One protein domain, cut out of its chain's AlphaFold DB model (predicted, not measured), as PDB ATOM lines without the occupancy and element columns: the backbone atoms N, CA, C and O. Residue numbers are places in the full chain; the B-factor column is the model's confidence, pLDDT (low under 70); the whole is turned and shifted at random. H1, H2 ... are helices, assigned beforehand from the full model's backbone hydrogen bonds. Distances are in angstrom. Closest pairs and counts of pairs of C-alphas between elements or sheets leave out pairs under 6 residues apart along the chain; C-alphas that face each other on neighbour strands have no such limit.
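What this domain is: This is residues 2 to 43 of the 44 residues of the protein "Myo-inosose-2 dehydratase" of Pseudomonas sp. BG5 (UniProt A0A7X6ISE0). One long helix, H2, has a long unnamed stretch looping back along it, with the short helix H1 at that stretch's far end, near the end of H2 but apart from it. The turn at residues 21 to 26 and residues 3 to 9 stick out. The printed part has 42 residues with two named helices, H1 then H2, and no named strand; its class is all helix. It is loose, with a radius of gyration of the C-alphas of 13.0 A, and spans 39 by 19 by 12 A, only just a rod.

How they stand to each other: H2, residues 27 to 42, and H1, residues 2 to 7, are apart, with no C-alpha of the one within 8 A of the other. In both helices every O i to N i+4 pair is within hydrogen-bond range.

Where its parts are: H2 measures 22.5 A, from C-alpha 27 at (43.726, -39.799, 44.238) to C-alpha 42 at (55.732, -42.135, 25.323). H1, 8.7 A long, begins at C-alpha 2 at (50.305, -36.018, 21.655).

The domain as a whole: The C-alphas farthest apart, those of Glu 7 and Ala 23, are 39.3 A apart. The 19 residues from 8 to 26 form a long link. The printed part has no cut, and no printed residue is under 70 in pLDDT.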
ATOM      1  N   LEU A   2      48.845 -36.033  21.468       95.06
ATOM      2  CA  LEU A   2      50.305 -36.018  21.655       95.06
ATOM      3  C   LEU A   2      51.069 -35.843  20.332       95.06
ATOM      4  O   LEU A   2      51.962 -35.012  20.285       95.06
ATOM      5  N   ASP A   3      50.643 -36.516  19.258       96.19
ATOM      6  CA  ASP A   3      51.254 -36.337  17.929       96.19
ATOM      7  C   ASP A   3      51.114 -34.898  17.419       96.19
ATOM      8  O   ASP A   3      52.094 -34.288  17.025       96.19
ATOM      9  N   ALA A   4      49.924 -34.299  17.534       97.94
ATOM     10  CA  ALA A   4      49.695 -32.905  17.146       97.94
ATOM     11  C   ALA A   4      50.504 -31.902  17.993       97.94
ATOM     12  O   ALA A   4      50.912 -30.858  17.496       97.94
ATOM     13  N   LEU A   5      50.744 -32.204  19.277       96.75
ATOM     14  CA  LEU A   5      51.625 -31.397  20.127       96.75
ATOM     15  C   LEU A   5      53.090 -31.530  19.690       96.75
ATOM     16  O   LEU A   5      53.807 -30.533  19.685       96.75
ATOM     17  N   ALA A   6      53.520 -32.732  19.301       94.94
ATOM     18  CA  ALA A   6      54.856 -32.967  18.763       94.94
ATOM     19  C   ALA A   6      55.055 -32.272  17.406       94.94
ATOM     20  O   ALA A   6      56.072 -31.620  17.209       94.94
ATOM     21  N   GLU A   7      54.067 -32.336  16.508       98.38
ATOM     22  CA  GLU A   7      54.068 -31.628  15.215       98.38
ATOM     23  C   GLU A   7      54.143 -30.102  15.368       98.38
ATOM     24  O   GLU A   7      54.639 -29.415  14.480       98.38
ATOM     25  N   ALA A   8      53.654 -29.569  16.491       98.38
ATOM     26  CA  ALA A   8      53.691 -28.147  16.815       98.38
ATOM     27  C   ALA A   8      54.941 -27.723  17.613       98.38
ATOM     28  O   ALA A   8      54.967 -26.598  18.117       98.38
ATOM     29  N   ASP A   9      55.934 -28.607  17.785       97.56
ATOM     30  CA  ASP A   9      57.131 -28.379  18.612       97.56
ATOM     31  C   ASP A   9      56.793 -27.889  20.038       97.56
ATOM     32  O   ASP A   9      57.470 -27.039  20.625       97.56
ATOM     33  N   PHE A  10      55.705 -28.408  20.620       97.00
ATOM     34  CA  PHE A  10      55.255 -27.988  21.943       97.00
ATOM     35  C   PHE A  10      56.268 -28.383  23.030       97.00
ATOM     36  O   PHE A  10      56.439 -29.557  23.356       97.00
ATOM     37  N   ALA A  11      56.885 -27.379  23.653       96.38
ATOM     38  CA  ALA A  11      57.863 -27.533  24.731       96.38
ATOM     39  C   ALA A  11      57.314 -27.016  26.074       96.38
ATOM     40  O   ALA A  11      57.869 -26.105  26.692       96.38
ATOM     41  N   GLY A  12      56.183 -27.572  26.509       95.88
ATOM     42  CA  GLY A  12      55.518 -27.209  27.762       95.88
ATOM     43  C   GLY A  12      55.194 -28.411  28.645       95.88
ATOM     44  O   GLY A  12      55.660 -29.528  28.426       95.88
ATOM     45  N   TRP A  13      54.371 -28.178  29.666       96.19
ATOM     46  CA  TRP A  13      53.943 -29.219  30.596       96.19
ATOM     47  C   TRP A  13      52.640 -29.870  30.143       96.19
ATOM     48  O   TRP A  13      51.697 -29.188  29.746       96.19
ATOM     49  N   ILE A  14      52.572 -31.192  30.277       94.00
ATOM     50  CA  ILE A  14      51.323 -31.949  30.196       94.00
ATOM     51  C   ILE A  14      50.919 -32.291  31.629       94.00
ATOM     52  O   ILE A  14      51.623 -33.032  32.314       94.00
ATOM     53  N   CYS A  15      49.801 -31.730  32.090       96.00
ATOM     54  CA  CYS A  15      49.241 -32.022  33.407       96.00
ATOM     55  C   CYS A  15      48.152 -33.092  33.284       96.00
ATOM     56  O   CYS A  15      47.322 -33.038  32.376       96.00
ATOM     57  N   ILE A  16      48.156 -34.064  34.195       95.38
ATOM     58  CA  ILE A  16      47.072 -35.041  34.314       95.38
ATOM     59  C   ILE A  16      46.138 -34.559  35.415       95.38
ATOM     60  O   ILE A  16      46.538 -34.508  36.576       95.38
ATOM     61  N   GLU A  17      44.890 -34.279  35.058       96.69
ATOM     62  CA  GLU A  17      43.856 -33.871  36.004       96.69
ATOM     63  C   GLU A  17      42.574 -34.668  35.777       96.69
ATOM     64  O   GLU A  17      42.211 -34.998  34.647       96.69
ATOM     65  N   ALA A  18      41.899 -35.001  36.874       96.94
ATOM     66  CA  ALA A  18      40.591 -35.631  36.855       96.94
ATOM     67  C   ALA A  18      39.805 -35.188  38.089       96.94
ATOM     68  O   ALA A  18      40.246 -35.409  39.218       96.94
ATOM     69  N   GLU A  19      38.632 -34.600  37.875       96.44
ATOM     70  CA  GLU A  19      37.687 -34.333  38.956       96.44
ATOM     71  C   GLU A  19      37.005 -35.644  39.355       96.44
ATOM     72  O   GLU A  19      36.355 -36.298  38.536       96.44
ATOM     73  N   GLN A  20      37.197 -36.063  40.606       96.44
ATOM     74  CA  GLN A  20      36.623 -37.292  41.150       96.44
ATOM     75  C   GLN A  20      36.230 -37.107  42.616       96.44
ATOM     76  O   GLN A  20      36.785 -36.267  43.322       96.44
ATOM     77  N   ASP A  21      35.306 -37.947  43.083       97.50
ATOM     78  CA  ASP A  21      35.018 -38.103  44.508       97.50
ATOM     79  C   ASP A  21      36.157 -38.910  45.166       97.50
ATOM     80  O   ASP A  21      36.283 -40.113  44.894       97.50
ATOM     81  N   PRO A  22      36.981 -38.302  46.041       96.69
ATOM     82  CA  PRO A  22      38.137 -38.974  46.626       96.69
ATOM     83  C   PRO A  22      37.753 -40.151  47.535       96.69
ATOM     84  O   PRO A  22      38.591 -41.022  47.780       96.69
ATOM     85  N   ALA A  23      36.504 -40.214  48.016       97.06
ATOM     86  CA  ALA A  23      36.012 -41.347  48.799       97.06
ATOM     87  C   ALA A  23      35.752 -42.588  47.929       97.06
ATOM     88  O   ALA A  23      35.834 -43.714  48.419       97.06
ATOM     89  N   LYS A  24      35.455 -42.394  46.638       97.75
ATOM     90  CA  LYS A  24      35.216 -43.475  45.666       97.75
ATOM     91  C   LYS A  24      36.448 -43.786  44.825       97.75
ATOM     92  O   LYS A  24      36.597 -44.914  44.359       97.75
ATOM     93  N   ALA A  25      37.327 -42.807  44.643       97.00
ATOM     94  CA  ALA A  25      38.506 -42.920  43.807       97.00
ATOM     95  C   ALA A  25      39.739 -42.351  44.504       97.00
ATOM     96  O   ALA A  25      39.929 -41.141  44.595       97.00
ATOM     97  N   ASN A  26      40.612 -43.246  44.974       98.12
ATOM     98  CA  ASN A  26      41.826 -42.852  45.674       98.12
ATOM     99  C   ASN A  26      42.731 -41.982  44.770       98.12
ATOM    100  O   ASN A  26      43.258 -42.497  43.776       98.12
ATOM    101  N   PRO A  27      42.996 -40.709  45.121       98.06
ATOM    102  CA  PRO A  27      43.726 -39.799  44.238       98.06
ATOM    103  C   PRO A  27      45.132 -40.287  43.870       98.06
ATOM    104  O   PRO A  27      45.548 -40.173  42.718       98.06
ATOM    105  N   LEU A  28      45.860 -40.894  44.814       97.88
ATOM    106  CA  LEU A  28      47.214 -41.396  44.569       97.88
ATOM    107  C   LEU A  28      47.217 -42.562  43.575       97.88
ATOM    108  O   LEU A  28      48.100 -42.638  42.718       97.88
ATOM    109  N   GLN A  29      46.246 -43.470  43.687       98.19
ATOM    110  CA  GLN A  29      46.113 -44.592  42.762       98.19
ATOM    111  C   GLN A  29      45.894 -44.086  41.335       98.19
ATOM    112  O   GLN A  29      46.630 -44.471  40.428       98.19
ATOM    113  N   TYR A  30      44.935 -43.179  41.142       97.94
ATOM    114  CA  TYR A  30      44.608 -42.672  39.811       97.94
ATOM    115  C   TYR A  30      45.702 -41.764  39.236       97.94
ATOM    116  O   TYR A  30      45.995 -41.859  38.043       97.94
ATOM    117  N   ALA A  31      46.395 -40.978  40.066       98.00
ATOM    118  CA  ALA A  31      47.568 -40.218  39.634       98.00
ATOM    119  C   ALA A  31      48.690 -41.143  39.121       98.00
ATOM    120  O   ALA A  31      49.278 -40.896  38.063       98.00
ATOM    121  N   LYS A  32      48.960 -42.252  39.827       97.81
ATOM    122  CA  LYS A  32      49.930 -43.265  39.378       97.81
ATOM    123  C   LYS A  32      49.489 -43.942  38.083       97.81
ATOM    124  O   LYS A  32      50.314 -44.090  37.188       97.81
ATOM    125  N   MET A  33      48.210 -44.297  37.962       97.94
ATOM    126  CA  MET A  33      47.658 -44.891  36.740       97.94
ATOM    127  C   MET A  33      47.824 -43.963  35.530       97.94
ATOM    128  O   MET A  33      48.299 -44.406  34.486       97.94
ATOM    129  N   GLY A  34      47.501 -42.673  35.676       97.31
ATOM    130  CA  GLY A  34      47.698 -41.681  34.617       97.31
ATOM    131  C   GLY A  34      49.168 -41.560  34.204       97.31
ATOM    132  O   GLY A  34      49.488 -41.626  33.016       97.31
ATOM    133  N   ARG A  35      50.080 -41.470  35.182       96.25
ATOM    134  CA  ARG A  35      51.528 -41.442  34.921       96.25
ATOM    135  C   ARG A  35      52.007 -42.703  34.200       96.25
ATOM    136  O   ARG A  35      52.811 -42.613  33.277       96.25
ATOM    137  N   GLU A  36      51.554 -43.880  34.623       97.62
ATOM    138  CA  GLU A  36      51.937 -45.149  33.998       97.62
ATOM    139  C   GLU A  36      51.447 -45.267  32.559       97.62
ATOM    140  O   GLU A  36      52.189 -45.774  31.716       97.62
ATOM    141  N   TYR A  37      50.232 -44.795  32.274       97.00
ATOM    142  CA  TYR A  37      49.700 -44.748  30.917       97.00
ATOM    143  C   TYR A  37      50.571 -43.870  30.010       97.00
ATOM    144  O   TYR A  37      51.019 -44.345  28.966       97.00
ATOM    145  N   LEU A  38      50.882 -42.638  30.439       95.81
ATOM    146  CA  LEU A  38      51.734 -41.736  29.656       95.81
ATOM    147  C   LEU A  38      53.135 -42.310  29.438       95.81
ATOM    148  O   LEU A  38      53.618 -42.293  28.312       95.81
ATOM    149  N   ARG A  39      53.754 -42.893  30.469       94.94
ATOM    150  CA  ARG A  39      55.052 -43.573  30.337       94.94
ATOM    151  C   ARG A  39      55.024 -44.686  29.288       94.94
ATOM    152  O   ARG A  39      55.913 -44.765  28.448       94.94
ATOM    153  N   LYS A  40      54.007 -45.556  29.321       96.62
ATOM    154  CA  LYS A  40      53.880 -46.658  28.350       96.62
ATOM    155  C   LYS A  40      53.707 -46.143  26.923       96.62
ATOM    156  O   LYS A  40      54.243 -46.747  26.004       96.62
ATOM    157  N   LEU A  41      52.951 -45.060  26.757       94.88
ATOM    158  CA  LEU A  41      52.666 -44.471  25.453       94.88
ATOM    159  C   LEU A  41      53.867 -43.703  24.880       94.88
ATOM    160  O   LEU A  41      54.095 -43.755  23.677       94.88
ATOM    161  N   LEU A  42      54.628 -43.008  25.731       92.94
ATOM    162  CA  LEU A  42      55.732 -42.135  25.323       92.94
ATOM    163  C   LEU A  42      57.117 -42.807  25.360       92.94
ATOM    164  O   LEU A  42      58.065 -42.265  24.799       92.94
ATOM    165  N   GLY A  43      57.243 -43.979  25.989       88.12
ATOM    166  CA  GLY A  43      58.452 -44.804  25.929       88.12
ATOM    167  C   GLY A  43      59.579 -44.422  26.897       88.12
ATOM    168  O   GLY A  43      60.722 -44.796  26.642       88.12
TER     169      GLY A  43